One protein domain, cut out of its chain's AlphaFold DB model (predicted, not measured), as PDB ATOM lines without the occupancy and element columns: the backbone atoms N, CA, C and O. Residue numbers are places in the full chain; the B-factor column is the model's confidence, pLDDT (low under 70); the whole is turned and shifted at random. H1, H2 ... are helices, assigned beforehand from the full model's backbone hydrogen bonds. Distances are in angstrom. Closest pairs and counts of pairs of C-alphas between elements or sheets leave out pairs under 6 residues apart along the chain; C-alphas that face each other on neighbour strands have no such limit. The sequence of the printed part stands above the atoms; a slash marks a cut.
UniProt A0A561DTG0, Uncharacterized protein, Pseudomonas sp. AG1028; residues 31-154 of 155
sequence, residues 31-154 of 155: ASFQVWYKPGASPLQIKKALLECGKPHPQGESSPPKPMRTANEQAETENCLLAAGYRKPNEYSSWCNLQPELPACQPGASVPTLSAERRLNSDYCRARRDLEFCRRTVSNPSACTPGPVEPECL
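AT A GLANCE: This is residues 31 to 154 of the 155 residues of an uncharacterized protein of Pseudomonas sp. AG1028 (UniProt A0A561DTG0). Short helices and long loops make two unequal parts along the longest axis: a larger part built of two groups of helices, H2 with H1 and H5 packed on it and H3 with H4 packed on it, the two groups joined by the long link of residues 53 to 70, and a smaller part at the other end in which the chain turns back from H6 into H7. The last stretch, residues 138 to 154, folds back from H7 toward the larger part. The printed part has 124 residues with seven named helices, in the order H1 to H7, and no named strand. The class is all helix, though under half of the residues, 50 of 124, are in named elements. The whole is compact, with a radius of gyration of the C-alphas of 15.1 A and spans of 44 by 32 by 26 A.

IN THESE COORDINATES: H1 is residues 32 to 35, with C-alpha 32 at (-22.972, 0.313, 17.562). H2 is residues 43 to 52, 14.1 A from first to last C-alpha. H3, the longest helix, is residues 71 to 83 and 18.2 A long; its C-alpha 71 is at (-21.817, 13.168, 9.567). H4 is residues 95 to 98 and H5 is residues 116 to 120. H6 is residues 123 to 129, 10.1 A long. H7 is residues 131 to 137, 10.0 A long, and its C-alpha 137 is at (-9.385, 13.222, 29.349).

HOW THE PARTS SIT: H2 is the hub, touching H1, H3 and H5. Its closest C-alphas to H1 are those of Lys 47 and Phe 33, 5.7 A apart. H2 and H3 only just touch, with 3 pairs of C-alphas within 8 A; H3 does so with residues 77 to 81 alone, and the closest C-alphas are those of Ala 49 and Leu 81, 7.0 A apart. Their tilt is steep, 55 degrees, opposite ways. H2 touches H5, the closest C-alphas being those of Glu 52 and Arg 119, 4.5 A apart. H3 touches H4, the closest C-alphas being those of Ala 75 and Trp 95, 5.1 A apart. H5 and H6 are close but not clearly touching; their closest C-alphas, Arg 119 and Cys 125, are 7.1 A apart. H6 and H7 touch only at the corner by their link, at a shallow tilt of 25 degrees, opposite ways; the closest C-alphas, Ala 127 and Cys 134, are 4.3 A apart. Among the pairs that are apart are H2 and H6, and H3 and H7. In H2, H3, H5 and H7 every O i to N i+4 pair is within hydrogen-bond range, in H6 2 of 3; H1 and H4 are too short for such a pair.

THE WHOLE: The two C-alphas farthest apart, those of Pro 107 and Ser 142, are 46.1 A from each other. The printed part has no cut. The links H2 to H3, H3 to H4 and H4 to H5 are long, while H5 to H6 and H6 to H7 are tight. The mean pLDDT of the printed part is 89.8, and residues 61 to 67 are under 70.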
ATOM      1  N   ALA A  31     -26.214  -0.798  20.901       85.38
ATOM      2  CA  ALA A  31     -24.814  -0.422  20.847       85.38
ATOM      3  C   ALA A  31     -24.299  -0.576  19.411       85.38
ATOM      4  O   ALA A  31     -24.675  -1.515  18.709       85.38
ATOM      5  N   SER A  32     -23.392   0.294  18.967       84.69
ATOM      6  CA  SER A  32     -22.972   0.313  17.562       84.69
ATOM      7  C   SER A  32     -22.432  -1.042  17.082       84.69
ATOM      8  O   SER A  32     -22.771  -1.470  15.987       84.69
ATOM      9  N   PHE A  33     -21.661  -1.771  17.900       90.19
ATOM     10  CA  PHE A  33     -21.175  -3.116  17.547       90.19
ATOM     11  C   PHE A  33     -22.274  -4.173  17.364       90.19
ATOM     12  O   PHE A  33     -22.010  -5.196  16.745       90.19
ATOM     13  N   GLN A  34     -23.480  -3.955  17.893       91.88
ATOM     14  CA  GLN A  34     -24.615  -4.873  17.734       91.88
ATOM     15  C   GLN A  34     -25.340  -4.671  16.400       91.88
ATOM     16  O   GLN A  34     -26.044  -5.567  15.948       91.88
ATOM     17  N   VAL A  35     -25.170  -3.506  15.770       92.56
ATOM     18  CA  VAL A  35     -25.794  -3.181  14.479       92.56
ATOM     19  C   VAL A  35     -25.045  -3.835  13.314       92.56
ATOM     20  O   VAL A  35     -25.639  -4.168  12.291       92.56
ATOM     21  N   TRP A  36     -23.735  -4.028  13.460       95.06
ATOM     22  CA  TRP A  36     -22.888  -4.597  12.418       95.06
ATOM     23  C   TRP A  36     -22.794  -6.115  12.530       95.06
ATOM     24  O   TRP A  36     -22.773  -6.674  13.621       95.06
ATOM     25  N   TYR A  37     -22.666  -6.785  11.391       96.31
ATOM     26  CA  TYR A  37     -22.450  -8.221  11.314       96.31
ATOM     27  C   TYR A  37     -21.554  -8.589  10.129       96.31
ATOM     28  O   TYR A  37     -21.467  -7.874   9.129       96.31
ATOM     29  N   LYS A  38     -20.878  -9.731  10.246       96.88
ATOM     30  CA  LYS A  38     -20.131 -10.389   9.171       96.88
ATOM     31  C   LYS A  38     -20.118 -11.894   9.461       96.88
ATOM     32  O   LYS A  38     -19.864 -12.254  10.611       96.88
ATOM     33  N   PRO A  39     -20.397 -12.778   8.483       95.62
ATOM     34  CA  PRO A  39     -20.367 -14.220   8.715       95.62
ATOM     35  C   PRO A  39     -19.040 -14.669   9.343       95.62
ATOM     36  O   PRO A  39     -17.969 -14.320   8.851       95.62
ATOM     37  N   GLY A  40     -19.122 -15.400  10.457       94.56
ATOM     38  CA  GLY A  40     -17.956 -15.883  11.205       94.56
ATOM     39  C   GLY A  40     -17.242 -14.841  12.077       94.56
ATOM     40  O   GLY A  40     -16.279 -15.198  12.750       94.56
ATOM     41  N   ALA A  41     -17.685 -13.579  12.107       96.25
ATOM     42  CA  ALA A  41     -17.096 -12.566  12.978       96.25
ATOM     43  C   ALA A  41     -17.700 -12.622  14.388       96.25
ATOM     44  O   ALA A  41     -18.914 -12.549  14.573       96.25
ATOM     45  N   SER A  42     -16.836 -12.697  15.395       97.00
ATOM     46  CA  SER A  42     -17.217 -12.547  16.798       97.00
ATOM     47  C   SER A  42     -17.534 -11.082  17.140       97.00
ATOM     48  O   SER A  42     -17.014 -10.167  16.489       97.00
ATOM     49  N   PRO A  43     -18.298 -10.813  18.218       95.31
ATOM     50  CA  PRO A  43     -18.519  -9.448  18.698       95.31
ATOM     51  C   PRO A  43     -17.214  -8.678  18.936       95.31
ATOM     52  O   PRO A  43     -17.127  -7.496  18.618       95.31
ATOM     53  N   LEU A  44     -16.170  -9.350  19.432       96.31
ATOM     54  CA  LEU A  44     -14.851  -8.749  19.628       96.31
ATOM     55  C   LEU A  44     -14.234  -8.267  18.308       96.31
ATOM     56  O   LEU A  44     -13.693  -7.164  18.253       96.31
ATOM     57  N   GLN A  45     -14.341  -9.052  17.234       96.94
ATOM     58  CA  GLN A  45     -13.840  -8.650  15.916       96.94
ATOM     59  C   GLN A  45     -14.599  -7.444  15.364       96.94
ATOM     60  O   GLN A  45     -13.977  -6.557  14.788       96.94
ATOM     61  N   ILE A  46     -15.911  -7.356  15.600       96.69
ATOM     62  CA  ILE A  46     -16.717  -6.197  15.191       96.69
ATOM     63  C   ILE A  46     -16.290  -4.946  15.968       96.69
ATOM     64  O   ILE A  46     -16.083  -3.887  15.376       96.69
ATOM     65  N   LYS A  47     -16.087  -5.062  17.286       96.38
ATOM     66  CA  LYS A  47     -15.567  -3.960  18.106       96.38
ATOM     67  C   LYS A  47     -14.183  -3.498  17.644       96.38
ATOM     68  O   LYS A  47     -13.968  -2.293  17.521       96.38
ATOM     69  N   LYS A  48     -13.266  -4.437  17.366       97.19
ATOM     70  CA  LYS A  48     -11.947  -4.121  16.799       97.19
ATOM     71  C   LYS A  48     -12.116  -3.393  15.462       97.19
ATOM     72  O   LYS A  48     -11.596  -2.294  15.328       97.19
ATOM     73  N   ALA A  49     -12.926  -3.914  14.542       97.31
ATOM     74  CA  ALA A  49     -13.148  -3.306  13.231       97.31
ATOM     75  C   ALA A  49     -13.717  -1.879  13.307       97.31
ATOM     76  O   ALA A  49     -13.274  -1.002  12.574       97.31
ATOM     77  N   LEU A  50     -14.646  -1.614  14.231       96.00
ATOM     78  CA  LEU A  50     -15.172  -0.266  14.469       96.00
ATOM     79  C   LEU A  50     -14.056   0.718  14.839       96.00
ATOM     80  O   LEU A  50     -13.946   1.786  14.240       96.00
ATOM     81  N   LEU A  51     -13.210   0.350  15.804       95.50
ATOM     82  CA  LEU A  51     -12.073   1.171  16.230       95.50
ATOM     83  C   LEU A  51     -11.026   1.316  15.113       95.50
ATOM     84  O   LEU A  51     -10.477   2.396  14.901       95.50
ATOM     85  N   GLU A  52     -10.779   0.242  14.366       97.50
ATOM     86  CA  GLU A  52      -9.856   0.213  13.228       97.50
ATOM     87  C   GLU A  52     -10.346   1.083  12.072       97.50
ATOM     88  O   GLU A  52      -9.518   1.634  11.357       97.50
ATOM     89  N   CYS A  53     -11.657   1.271  11.922       96.12
ATOM     90  CA  CYS A  53     -12.272   2.216  10.991       96.12
ATOM     91  C   CYS A  53     -12.364   3.652  11.537       96.12
ATOM     92  O   CYS A  53     -12.899   4.528  10.865       96.12
ATOM     93  N   GLY A  54     -11.823   3.924  12.730       92.50
ATOM     94  CA  GLY A  54     -11.754   5.274  13.294       92.50
ATOM     95  C   GLY A  54     -12.962   5.679  14.136       92.50
ATOM     96  O   GLY A  54     -13.107   6.863  14.459       92.50
ATOM     97  N   LYS A  55     -13.812   4.725  14.534       91.81
ATOM     98  CA  LYS A  55     -14.855   4.982  15.527       91.81
ATOM     99  C   LYS A  55     -14.211   5.262  16.891       91.81
ATOM    100  O   LYS A  55     -13.279   4.557  17.268       91.81
ATOM    101  N   PRO A  56     -14.692   6.250  17.666       89.06
ATOM    102  CA  PRO A  56     -14.077   6.612  18.937       89.06
ATOM    103  C   PRO A  56     -14.419   5.602  20.030       89.06
ATOM    104  O   PRO A  56     -13.612   5.394  20.922       89.06
ATOM    105  N   HIS A  57     -15.587   4.955  19.946       89.44
ATOM    106  CA  HIS A  57     -16.044   3.940  20.891       89.44
ATOM    107  C   HIS A  57     -16.723   2.779  20.160       89.44
ATOM    108  O   HIS A  57     -17.562   3.021  19.285       89.44
ATOM    109  N   PRO A  58     -16.493   1.517  20.554       88.56
ATOM    110  CA  PRO A  58     -17.178   0.391  19.927       88.56
ATOM    111  C   PRO A  58     -18.681   0.333  20.268       88.56
ATOM    112  O   PRO A  58     -19.457  -0.250  19.517       88.56
ATOM    113  N   GLN A  59     -19.116   0.946  21.376       84.75
ATOM    114  CA  GLN A  59     -20.514   0.861  21.838       84.75
ATOM    115  C   GLN A  59     -21.396   2.056  21.445       84.75
ATOM    116  O   GLN A  59     -22.583   1.856  21.241       84.75
ATOM    117  N   GLY A  60     -20.858   3.275  21.332       75.69
ATOM    118  CA  GLY A  60     -21.676   4.486  21.171       75.69
ATOM    119  C   GLY A  60     -21.028   5.542  20.279       75.69
ATOM    120  O   GLY A  60     -19.862   5.411  19.903       75.69
ATOM    121  N   GLU A  61     -21.791   6.566  19.902       63.66
ATOM    122  CA  GLU A  61     -21.352   7.610  18.958       63.66
ATOM    123  C   GLU A  61     -20.393   8.638  19.567       63.66
ATOM    124  O   GLU A  61     -19.649   9.308  18.850       63.66
ATOM    125  N   SER A  62     -20.356   8.728  20.895       59.78
ATOM    126  CA  SER A  62     -19.482   9.632  21.631       59.78
ATOM    127  C   SER A  62     -18.516   8.873  22.540       59.78
ATOM    128  O   SER A  62     -18.764   7.767  23.022       59.78
ATOM    129  N   SER A  63     -17.366   9.492  22.774       58.66
ATOM    130  CA  SER A  63     -16.512   9.211  23.922       58.66
ATOM    131  C   SER A  63     -16.119  10.557  24.491       58.66
ATOM    132  O   SER A  63     -15.440  11.301  23.784       58.66
ATOM    133  N   PRO A  64     -16.523  10.899  25.725       54.88
ATOM    134  CA  PRO A  64     -15.920  12.028  26.414       54.88
ATOM    135  C   PRO A  64     -14.388  11.882  26.364       54.88
ATOM    136  O   PRO A  64     -13.899  10.771  26.591       54.88
ATOM    137  N   PRO A  65     -13.633  12.938  26.008       52.94
ATOM    138  CA  PRO A  65     -14.040  14.345  25.898       52.94
ATOM    139  C   PRO A  65     -14.413  14.812  24.479       52.94
ATOM    140  O   PRO A  65     -14.613  16.007  24.269       52.94
ATOM    141  N   LYS A  66     -14.455  13.926  23.477       57.81
ATOM    142  CA  LYS A  66     -14.635  14.347  22.082       57.81
ATOM    143  C   LYS A  66     -16.054  14.863  21.810       57.81
ATOM    144  O   LYS A  66     -17.019  14.253  22.281       57.81
ATOM    145  N   PRO A  67     -16.188  15.950  21.023       63.25
ATOM    146  CA  PRO A  67     -17.481  16.405  20.532       63.25
ATOM    147  C   PRO A  67     -18.142  15.324  19.671       63.25
ATOM    148  O   PRO A  67     -17.506  14.358  19.238       63.25
ATOM    149  N   MET A  68     -19.440  15.493  19.436       70.62
ATOM    150  CA  MET A  68     -20.207  14.610  18.562       70.62
ATOM    151  C   MET A  68     -19.553  14.553  17.172       70.62
ATOM    152  O   MET A  68     -19.186  15.592  16.623       70.62
ATOM    153  N   ARG A  69     -19.385  13.343  16.626       82.94
ATOM    154  CA  ARG A  69     -18.770  13.139  15.306       82.94
ATOM    155  C   ARG A  69     -19.559  13.854  14.221       82.94
ATOM    156  O   ARG A  69     -20.792  13.835  14.225       82.94
ATOM    157  N   THR A  70     -18.846  14.389  13.240       89.44
ATOM    158  CA  THR A  70     -19.469  14.924  12.029       89.44
ATOM    159  C   THR A  70     -20.141  13.802  11.233       89.44
ATOM    160  O   THR A  70     -19.734  12.640  11.302       89.44
ATOM    161  N   ALA A  71     -21.168  14.138  10.449       91.69
ATOM    162  CA  ALA A  71     -21.817  13.168   9.567       91.69
ATOM    163  C   ALA A  71     -20.815  12.548   8.571       91.69
ATOM    164  O   ALA A  71     -20.866  11.347   8.314       91.69
ATOM    165  N   ASN A  72     -19.840  13.334   8.096       93.75
ATOM    166  CA  ASN A  72     -18.774  12.844   7.222       93.75
ATOM    167  C   ASN A  72     -17.896  11.787   7.912       93.75
ATOM    168  O   ASN A  72     -17.697  10.709   7.367       93.75
ATOM    169  N   GLU A  73     -17.425  12.041   9.135       92.69
ATOM    170  CA  GLU A  73     -16.634  11.060   9.895       92.69
ATOM    171  C   GLU A  73     -17.411   9.761  10.159       92.69
ATOM    172  O   GLU A  73     -16.834   8.670  10.229       92.69
ATOM    173  N   GLN A  74     -18.727   9.858  10.358       92.19
ATOM    174  CA  GLN A  74     -19.572   8.675  10.491       92.19
ATOM    175  C   GLN A  74     -19.661   7.919   9.159       92.19
ATOM    176  O   GLN A  74     -19.413   6.714   9.145       92.19
ATOM    177  N   ALA A  75     -19.893   8.617   8.045       94.88
ATOM    178  CA  ALA A  75     -19.890   8.034   6.704       94.88
ATOM    179  C   ALA A  75     -18.567   7.324   6.367       94.88
ATOM    180  O   ALA A  75     -18.590   6.193   5.888       94.88
ATOM    181  N   GLU A  76     -17.415   7.916   6.691       95.25
ATOM    182  CA  GLU A  76     -16.098   7.287   6.502       95.25
ATOM    183  C   GLU A  76     -15.969   5.966   7.267       95.25
ATOM    184  O   GLU A  76     -15.459   4.976   6.735       95.25
ATOM    185  N   THR A  77     -16.468   5.931   8.506       94.62
ATOM    186  CA  THR A  77     -16.450   4.716   9.333       94.62
ATOM    187  C   THR A  77     -17.339   3.633   8.733       94.62
ATOM    188  O   THR A  77     -16.921   2.478   8.645       94.62
ATOM    189  N   GLU A  78     -18.552   3.989   8.297       94.88
ATOM    190  CA  GLU A  78     -19.461   3.037   7.656       94.88
ATOM    191  C   GLU A  78     -18.879   2.498   6.351       94.88
ATOM    192  O   GLU A  78     -18.886   1.287   6.137       94.88
ATOM    193  N   ASN A  79     -18.317   3.370   5.513       95.69
ATOM    194  CA  ASN A  79     -17.704   2.983   4.246       95.69
ATOM    195  C   ASN A  79     -16.514   2.041   4.464       95.69
ATOM    196  O   ASN A  79     -16.409   1.028   3.772       95.69
ATOM    197  N   CYS A  80     -15.673   2.303   5.469       97.19
ATOM    198  CA  CYS A  80     -14.584   1.407   5.862       97.19
ATOM    199  C   CYS A  80     -15.093   0.010   6.269       97.19
ATOM    200  O   CYS A  80     -14.574  -1.008   5.804       97.19
ATOM    201  N   LEU A  81     -16.150  -0.066   7.085       97.06
ATOM    202  CA  LEU A  81     -16.745  -1.341   7.507       97.06
ATOM    203  C   LEU A  81     -17.368  -2.100   6.331       97.06
ATOM    204  O   LEU A  81     -17.154  -3.308   6.187       97.06
ATOM    205  N   LEU A  82     -18.103  -1.394   5.470       95.44
ATOM    206  CA  LEU A  82     -18.720  -1.959   4.272       95.44
ATOM    207  C   LEU A  82     -17.662  -2.525   3.316       95.44
ATOM    208  O   LEU A  82     -17.815  -3.662   2.849       95.44
ATOM    209  N   ALA A  83     -16.570  -1.786   3.093       95.44
ATOM    210  CA  ALA A  83     -15.423  -2.221   2.296       95.44
ATOM    211  C   ALA A  83     -14.711  -3.437   2.912       95.44
ATOM    212  O   ALA A  83     -14.305  -4.348   2.196       95.44
ATOM    213  N   ALA A  84     -14.646  -3.521   4.244       96.50
ATOM    214  CA  ALA A  84     -14.115  -4.678   4.966       96.50
ATOM    215  C   ALA A  84     -15.067  -5.898   5.000       96.50
ATOM    216  O   ALA A  84     -14.758  -6.928   5.617       96.50
ATOM    217  N   GLY A  85     -16.227  -5.813   4.341       96.44
ATOM    218  CA  GLY A  85     -17.192  -6.906   4.226       96.44
ATOM    219  C   GLY A  85     -18.167  -7.023   5.399       96.44
ATOM    220  O   GLY A  85     -18.893  -8.013   5.472       96.44
ATOM    221  N   TYR A  86     -18.196  -6.049   6.309       97.06
ATOM    222  CA  TYR A  86     -19.250  -5.958   7.318       97.06
ATOM    223  C   TYR A  86     -20.525  -5.397   6.694       97.06
ATOM    224  O   TYR A  86     -20.504  -4.711   5.669       97.06
ATOM    225  N   ARG A  87     -21.660  -5.727   7.295       95.56
ATOM    226  CA  ARG A  87     -22.993  -5.322   6.854       95.56
ATOM    227  C   ARG A  87     -23.808  -4.888   8.067       95.56
ATOM    228  O   ARG A  87     -23.481  -5.252   9.192       95.56
ATOM    229  N   LYS A  88     -24.864  -4.124   7.828       93.50
ATOM    230  CA  LYS A  88     -25.882  -3.763   8.819       93.50
ATOM    231  C   LYS A  88     -27.274  -4.039   8.236       93.50
ATOM    232  O   LYS A  88     -27.382  -4.119   7.009       93.50
ATOM    233  N   PRO A  89     -28.312  -4.253   9.059       91.00
ATOM    234  CA  PRO A  89     -29.675  -4.438   8.566       91.00
ATOM    235  C   PRO A  89     -30.155  -3.233   7.750       91.00
ATOM    236  O   PRO A  89     -29.788  -2.099   8.048       91.00
ATOM    237  N   ASN A  90     -31.026  -3.472   6.766       85.62
ATOM    238  CA  ASN A  90     -31.553  -2.424   5.877       85.62
ATOM    239  C   ASN A  90     -32.362  -1.342   6.613       85.62
ATOM    240  O   ASN A  90     -32.517  -0.241   6.098       85.62
ATOM    241  N   GLU A  91     -32.860  -1.645   7.814       86.44
ATOM    242  CA  GLU A  91     -33.529  -0.684   8.700       86.44
ATOM    243  C   GLU A  91     -32.595   0.455   9.146       86.44
ATOM    244  O   GLU A  91     -33.059   1.540   9.491       86.44
ATOM    245  N   TYR A  92     -31.276   0.230   9.104       85.88
ATOM    246  CA  TYR A  92     -30.255   1.229   9.399       85.88
ATOM    247  C   TYR A  92     -29.699   1.814   8.098       85.88
ATOM    248  O   TYR A  92     -28.711   1.316   7.550       85.88
ATOM    249  N   SER A  93     -30.306   2.904   7.621       87.62
ATOM    250  CA  SER A  93     -29.816   3.648   6.452       87.62
ATOM    251  C   SER A  93     -28.340   4.024   6.599       87.62
ATOM    252  O   SER A  93     -27.869   4.344   7.694       87.62
ATOM    253  N   SER A  94     -27.581   3.958   5.502       90.06
ATOM    254  CA  SER A  94     -26.208   4.461   5.488       90.06
ATOM    255  C   SER A  94     -26.181   5.982   5.514       90.06
ATOM    256  O   SER A  94     -27.088   6.633   4.989       90.06
ATOM    257  N   TRP A  95     -25.118   6.554   6.075       91.44
ATOM    258  CA  TRP A  95     -24.916   8.003   6.018       91.44
ATOM    259  C   TRP A  95     -24.886   8.521   4.582       91.44
ATOM    260  O   TRP A  95     -25.484   9.551   4.308       91.44
ATOM    261  N   CYS A  96     -24.311   7.763   3.648       93.25
ATOM    262  CA  CYS A  96     -24.300   8.135   2.234       93.25
ATOM    263  C   CYS A  96     -25.655   8.022   1.529       93.25
ATOM    264  O   CYS A  96     -25.853   8.671   0.508       93.25
ATOM    265  N   ASN A  97     -26.601   7.247   2.065       92.69
ATOM    266  CA  ASN A  97     -27.978   7.265   1.569       92.69
ATOM    267  C   ASN A  97     -28.754   8.464   2.126       92.69
ATOM    268  O   ASN A  97     -29.638   8.983   1.453       92.69
ATOM    269  N   LEU A  98     -28.456   8.875   3.363       92.94
ATOM    270  CA  LEU A  98     -29.136   9.985   4.035       92.94
ATOM    271  C   LEU A  98     -28.605  11.355   3.594       92.94
ATOM    272  O   LEU A  98     -29.383  12.297   3.488       92.94
ATOM    273  N   GLN A  99     -27.294  11.458   3.377       94.94
ATOM    274  CA  GLN A  99     -26.558  12.674   3.024       94.94
ATOM    275  C   GLN A  99     -25.531  12.344   1.925       94.94
ATOM    276  O   GLN A  99     -24.333  12.190   2.197       94.94
ATOM    277  N   PRO A 100     -25.986  12.151   0.675       94.94
ATOM    278  CA  PRO A 100     -25.119  11.790  -0.446       94.94
ATOM    279  C   PRO A 100     -24.099  12.879  -0.806       94.94
ATOM    280  O   PRO A 100     -23.121  12.592  -1.488       94.94
ATOM    281  N   GLU A 101     -24.302  14.118  -0.357       96.00
ATOM    282  CA  GLU A 101     -23.421  15.267  -0.572       96.00
ATOM    283  C   GLU A 101     -22.148  15.250   0.287       96.00
ATOM    284  O   GLU A 101     -21.227  16.029   0.035       96.00
ATOM    285  N   LEU A 102     -22.061  14.369   1.291       96.06
ATOM    286  CA  LEU A 102     -20.878  14.290   2.148       96.06
ATOM    287  C   LEU A 102     -19.625  13.937   1.325       96.06
ATOM    288  O   LEU A 102     -19.706  13.082   0.436       96.06
ATOM    289  N   PRO A 103     -18.452  14.523   1.637       95.56
ATOM    290  CA  PRO A 103     -17.197  14.220   0.947       95.56
ATOM    291  C   PRO A 103     -16.880  12.722   0.863       95.56
ATOM    292  O   PRO A 103     -16.512  12.228  -0.199       95.56
ATOM    293  N   ALA A 104     -17.093  11.977   1.950       95.00
ATOM    294  CA  ALA A 104     -16.861  10.535   2.013       95.00
ATOM    295  C   ALA A 104     -17.801   9.700   1.128       95.00
ATOM    296  O   ALA A 104     -17.538   8.520   0.896       95.00
ATOM    297  N   CYS A 105     -18.900  10.293   0.666       95.94
ATOM    298  CA  CYS A 105     -19.918   9.657  -0.163       95.94
ATOM    299  C   CYS A 105     -19.772  10.004  -1.648       95.94
ATOM    300  O   CYS A 105     -20.468   9.424  -2.481       95.94
ATOM    301  N   GLN A 106     -18.860  10.922  -1.988       96.12
ATOM    302  CA  GLN A 106     -18.619  11.308  -3.370       96.12
ATOM    303  C   GLN A 106     -17.930  10.188  -4.165       96.12
ATOM    304  O   GLN A 106     -17.109   9.438  -3.622       96.12
ATOM    305  N   PRO A 107     -18.196  10.090  -5.479       92.06
ATOM    306  CA  PRO A 107     -17.435   9.217  -6.363       92.06
ATOM    307  C   PRO A 107     -15.932   9.513  -6.279       92.06
ATOM    308  O   PRO A 107     -15.509  10.661  -6.389       92.06
ATOM    309  N   GLY A 108     -15.115   8.474  -6.094       87.81
ATOM    310  CA  GLY A 108     -13.659   8.612  -5.977       87.81
ATOM    311  C   GLY A 108     -13.153   8.997  -4.583       87.81
ATOM    312  O   GLY A 108     -11.944   9.144  -4.411       87.81
ATOM    313  N   ALA A 109     -14.034   9.118  -3.583       92.06
ATOM    314  CA  ALA A 109     -13.615   9.296  -2.198       92.06
ATOM    315  C   ALA A 109     -12.726   8.130  -1.735       92.06
ATOM    316  O   ALA A 109     -13.014   6.955  -1.984       92.06
ATOM    317  N   SER A 110     -11.638   8.451  -1.033       90.31
ATOM    318  CA  SER A 110     -10.763   7.439  -0.449       90.31
ATOM    319  C   SER A 110     -11.476   6.746   0.708       90.31
ATOM    320  O   SER A 110     -11.747   7.373   1.731       90.31
ATOM    321  N   VAL A 111     -11.754   5.450   0.573       91.56
ATOM    322  CA  VAL A 111     -12.325   4.658   1.666       91.56
ATOM    323  C   VAL A 111     -11.196   4.179   2.583       91.56
ATOM    324  O   VAL A 111     -10.295   3.479   2.111       91.56
ATOM    325  N   PRO A 112     -11.215   4.517   3.886       88.62
ATOM    326  CA  PRO A 112     -10.212   4.026   4.820       88.62
ATOM    327  C   PRO A 112     -10.247   2.498   4.921       88.62
ATOM    328  O   PRO A 112     -11.315   1.890   4.952       88.62
ATOM    329  N   THR A 113      -9.080   1.873   5.038       94.56
ATOM    330  CA  THR A 113      -8.967   0.450   5.377       94.56
ATOM    331  C   THR A 113      -8.876   0.251   6.888       94.56
ATOM    332  O   THR A 113      -8.536   1.175   7.640       94.56
ATOM    333  N   LEU A 114      -9.144  -0.981   7.335       96.06
ATOM    334  CA  LEU A 114      -8.897  -1.400   8.713       96.06
ATOM    335  C   LEU A 114      -7.426  -1.178   9.083       96.06
ATOM    336  O   LEU A 114      -6.524  -1.565   8.341       96.06
ATOM    337  N   SER A 115      -7.190  -0.560  10.238       97.12
ATOM    338  CA  SER A 115      -5.852  -0.312  10.769       97.12
ATOM    339  C   SER A 115      -5.798  -0.626  12.261       97.12
ATOM    340  O   SER A 115      -6.328   0.122  13.086       97.12
ATOM    341  N   ALA A 116      -5.112  -1.720  12.608       96.94
ATOM    342  CA  ALA A 116      -4.850  -2.087  13.999       96.94
ATOM    343  C   ALA A 116      -4.107  -0.966  14.743       96.94
ATOM    344  O   ALA A 116      -4.412  -0.686  15.899       96.94
ATOM    345  N   GLU A 117      -3.195  -0.269  14.062       96.38
ATOM    346  CA  GLU A 117      -2.504   0.899  14.606       96.38
ATOM    347  C   GLU A 117      -3.490   2.014  14.983       96.38
ATOM    348  O   GLU A 117      -3.446   2.512  16.108       96.38
ATOM    349  N   ARG A 118      -4.445   2.347  14.099       95.00
ATOM    350  CA  ARG A 118      -5.501   3.337  14.380       95.00
ATOM    351  C   ARG A 118      -6.319   2.954  15.612       95.00
ATOM    352  O   ARG A 118      -6.576   3.802  16.464       95.00
ATOM    353  N   ARG A 119      -6.696   1.678  15.735       95.50
ATOM    354  CA  ARG A 119      -7.420   1.153  16.905       95.50
ATOM    355  C   ARG A 119      -6.607   1.288  18.183       95.50
ATOM    356  O   ARG A 119      -7.099   1.858  19.157       95.50
ATOM    357  N   LEU A 120      -5.381   0.771  18.193       95.19
ATOM    358  CA  LEU A 120      -4.534   0.741  19.386       95.19
ATOM    359  C   LEU A 120      -4.169   2.159  19.841       95.19
ATOM    360  O   LEU A 120      -4.150   2.430  21.042       95.19
ATOM    361  N   ASN A 121      -3.964   3.079  18.898       93.38
ATOM    362  CA  ASN A 121      -3.645   4.476  19.180       93.38
ATOM    363  C   ASN A 121      -4.876   5.366  19.409       93.38
ATOM    364  O   ASN A 121      -4.709   6.554  19.686       93.38
ATOM    365  N   SER A 122      -6.099   4.832  19.349       90.81
ATOM    366  CA  SER A 122      -7.315   5.593  19.664       90.81
ATOM    367  C   SER A 122      -7.314   6.098  21.112       90.81
ATOM    368  O   SER A 122      -6.786   5.440  22.010       90.81
ATOM    369  N   ASP A 123      -7.943   7.251  21.361       89.81
ATOM    370  CA  ASP A 123      -8.058   7.807  22.720       89.81
ATOM    371  C   ASP A 123      -8.768   6.825  23.662       89.81
ATOM    372  O   ASP A 123      -8.378   6.687  24.820       89.81
ATOM    373  N   TYR A 124      -9.742   6.069  23.135       89.50
ATOM    374  CA  TYR A 124     -10.390   4.968  23.840       89.50
ATOM    375  C   TYR A 124      -9.358   3.973  24.365       89.50
ATOM    376  O   TYR A 124      -9.222   3.856  25.579       89.50
ATOM    377  N   CYS A 125      -8.577   3.327  23.495       91.75
ATOM    378  CA  CYS A 125      -7.604   2.321  23.927       91.75
ATOM    379  C   CYS A 125      -6.407   2.892  24.688       91.75
ATOM    380  O   CYS A 125      -5.777   2.178  25.472       91.75
ATOM    381  N   ARG A 126      -6.084   4.171  24.501       90.62
ATOM    382  CA  ARG A 126      -5.045   4.842  25.283       90.62
ATOM    383  C   ARG A 126      -5.487   5.039  26.731       90.62
ATOM    384  O   ARG A 126      -4.747   4.663  27.631       90.62
ATOM    385  N   ALA A 127      -6.726   5.480  26.957       88.38
ATOM    386  CA  ALA A 127      -7.296   5.639  28.298       88.38
ATOM    387  C   ALA A 127      -7.421   4.325  29.091       88.38
ATOM    388  O   ALA A 127      -7.513   4.360  30.311       88.38
ATOM    389  N   ARG A 128      -7.399   3.163  28.426       88.12
ATOM    390  CA  ARG A 128      -7.408   1.845  29.089       88.12
ATOM    391  C   ARG A 128      -6.031   1.394  29.561       88.12
ATOM    392  O   ARG A 128      -5.926   0.542  30.435       88.12
ATOM    393  N   ARG A 129      -4.976   1.920  28.939       88.56
ATOM    394  CA  ARG A 129      -3.585   1.514  29.180       88.56
ATOM    395  C   ARG A 129      -2.822   2.536  30.015       88.56
ATOM    396  O   ARG A 129      -1.870   2.172  30.692       88.56
ATOM    397  N   ASP A 130      -3.253   3.792  29.970       90.62
ATOM    398  CA  ASP A 130      -2.641   4.915  30.664       90.62
ATOM    399  C   ASP A 130      -3.671   5.596  31.578       90.62
ATOM    400  O   ASP A 130      -4.594   6.289  31.135       90.62
ATOM    401  N   LEU A 131      -3.500   5.373  32.885       89.88
ATOM    402  CA  LEU A 131      -4.379   5.898  33.926       89.88
ATOM    403  C   LEU A 131      -4.298   7.425  34.037       89.88
ATOM    404  O   LEU A 131      -5.296   8.077  34.350       89.88
ATOM    405  N   GLU A 132      -3.124   8.003  33.789       91.25
ATOM    406  CA  GLU A 132      -2.934   9.447  33.827       91.25
ATOM    407  C   GLU A 132      -3.628  10.103  32.633       91.25
ATOM    408  O   GLU A 132      -4.391  11.059  32.809       91.25
ATOM    409  N   PHE A 133      -3.450   9.537  31.436       90.81
ATOM    410  CA  PHE A 133      -4.184   9.956  30.246       90.81
ATOM    411  C   PHE A 133      -5.698   9.850  30.454       90.81
ATOM    412  O   PHE A 133      -6.423  10.797  30.146       90.81
ATOM    413  N   CYS A 134      -6.185   8.747  31.032       90.12
ATOM    414  CA  CYS A 134      -7.601   8.585  31.362       90.12
ATOM    415  C   CYS A 134      -8.096   9.730  32.252       90.12
ATOM    416  O   CYS A 134      -9.003  10.466  31.864       90.12
ATOM    417  N   ARG A 135      -7.452   9.951  33.407       90.81
ATOM    418  CA  ARG A 135      -7.866  10.961  34.396       90.81
ATOM    419  C   ARG A 135      -7.893  12.383  33.844       90.81
ATOM    420  O   ARG A 135      -8.694  13.185  34.309       90.81
ATOM    421  N   ARG A 136      -7.030  12.700  32.875       89.88
ATOM    422  CA  ARG A 136      -6.966  14.024  32.236       89.88
ATOM    423  C   ARG A 136      -8.002  14.226  31.129       89.88
ATOM    424  O   ARG A 136      -8.270  15.367  30.772       89.88
ATOM    425  N   THR A 137      -8.540  13.151  30.553       84.88
ATOM    426  CA  THR A 137      -9.385  13.222  29.349       84.88
ATOM    427  C   THR A 137     -10.855  12.917  29.610       84.88
ATOM    428  O   THR A 137     -11.711  13.452  28.914       84.88
ATOM    429  N   VAL A 138     -11.192  12.094  30.603       83.38
ATOM    430  CA  VAL A 138     -12.597  11.762  30.886       83.38
ATOM    431  C   VAL A 138     -13.288  12.840  31.723       83.38
ATOM    432  O   VAL A 138     -12.663  13.530  32.524       83.38
ATOM    433  N   SER A 139     -14.615  12.937  31.610       82.50
ATOM    434  CA  SER A 139     -15.415  13.877  32.415       82.50
ATOM    435  C   SER A 139     -15.460  13.529  33.907       82.50
ATOM    436  O   SER A 139     -15.674  14.413  34.730       82.50
ATOM    437  N   ASN A 140     -15.277  12.253  34.265       84.69
ATOM    438  CA  ASN A 140     -15.233  11.788  35.652       84.69
ATOM    439  C   ASN A 140     -13.931  11.004  35.910       84.69
ATOM    440  O   ASN A 140     -13.901   9.796  35.663       84.69
ATOM    441  N   PRO A 141     -12.862  11.654  36.410       86.38
ATOM    442  CA  PRO A 141     -11.566  11.011  36.648       86.38
ATOM    443  C   PRO A 141     -11.625   9.824  37.619       86.38
ATOM    444  O   PRO A 141     -10.793   8.922  37.534       86.38
ATOM    445  N   SER A 142     -12.616   9.789  38.514       86.06
ATOM    446  CA  SER A 142     -12.819   8.693  39.469       86.06
ATOM    447  C   SER A 142     -13.315   7.403  38.809       86.06
ATOM    448  O   SER A 142     -13.216   6.339  39.411       86.06
ATOM    449  N   ALA A 143     -13.823   7.475  37.572       84.75
ATOM    450  CA  ALA A 143     -14.183   6.296  36.785       84.75
ATOM    451  C   ALA A 143     -12.953   5.565  36.211       84.75
ATOM    452  O   ALA A 143     -13.069   4.428  35.762       84.75
ATOM    453  N   CYS A 144     -11.778   6.204  36.222       86.75
ATOM    454  CA  CYS A 144     -10.526   5.590  35.801       86.75
ATOM    455  C   CYS A 144      -9.970   4.723  36.940       86.75
ATOM    456  O   CYS A 144      -9.355   5.237  37.881       86.75
ATOM    457  N   THR A 145     -10.166   3.411  36.845       84.25
ATOM    458  CA  THR A 145      -9.627   2.428  37.790       84.25
ATOM    459  C   THR A 145      -8.542   1.568  37.135       84.25
ATOM    460  O   THR A 145      -8.620   1.276  35.942       84.25
ATOM    461  N   PRO A 146      -7.511   1.146  37.889       82.06
ATOM    462  CA  PRO A 146      -6.597   0.106  37.427       82.06
ATOM    463  C   PRO A 146      -7.366  -1.198  37.185       82.06
ATOM    464  O   PRO A 146      -8.191  -1.595  38.009       82.06
ATOM    465  N   GLY A 147      -7.083  -1.881  36.081       80.06
ATOM    466  CA  GLY A 147      -7.764  -3.121  35.729       80.06
ATOM    467  C   GLY A 147      -7.179  -3.776  34.482       80.06
ATOM    468  O   GLY A 147      -6.269  -3.219  33.860       80.06
ATOM    469  N   PRO A 148      -7.668  -4.974  34.118       84.94
ATOM    470  CA  PRO A 148      -7.294  -5.606  32.865       84.94
ATOM    471  C   PRO A 148      -7.766  -4.751  31.687       84.94
ATOM    472  O   PRO A 148      -8.894  -4.263  31.672       84.94
ATOM    473  N   VAL A 149      -6.897  -4.603  30.690       87.50
ATOM    474  CA  VAL A 149      -7.206  -3.889  29.449       87.50
ATOM    475  C   VAL A 149      -8.260  -4.671  28.666       87.50
ATOM    476  O   VAL A 149      -8.127  -5.883  28.477       87.50
ATOM    477  N   GLU A 150      -9.288  -3.981  28.180       90.44
ATOM    478  CA  GLU A 150     -10.337  -4.569  27.354       90.44
ATOM    479  C   GLU A 150      -9.742  -5.287  26.126       90.44
ATOM    480  O   GLU A 150      -8.821  -4.769  25.482       90.44
ATOM    481  N   PRO A 151     -10.269  -6.466  25.748       94.31
ATOM    482  CA  PRO A 151      -9.673  -7.303  24.705       94.31
ATOM    483  C   PRO A 151      -9.628  -6.625  23.327       94.31
ATOM    484  O   PRO A 151      -8.742  -6.901  22.517       94.31
ATOM    485  N   GLU A 152     -10.550  -5.701  23.044       94.12
ATOM    486  CA  GLU A 152     -10.539  -4.880  21.830       94.12
ATOM    487  C   GLU A 152      -9.368  -3.886  21.766       94.12
ATOM    488  O   GLU A 152      -9.071  -3.381  20.686       94.12
ATOM    489  N   CYS A 153      -8.668  -3.639  22.872       94.00
ATOM    490  CA  CYS A 153      -7.496  -2.765  22.958       94.00
ATOM    491  C   CYS A 153      -6.166  -3.516  23.083       94.00
ATOM    492  O   CYS A 153      -5.111  -2.887  23.178       94.00
ATOM    493  N   LEU A 154      -6.206  -4.847  23.037       92.88
ATOM    494  CA  LEU A 154      -5.025  -5.696  22.924       92.88
ATOM    495  C   LEU A 154      -4.637  -5.879  21.446       92.88
ATOM    496  O   LEU A 154      -5.539  -5.824  20.598       92.88
TER     497      LEU A 154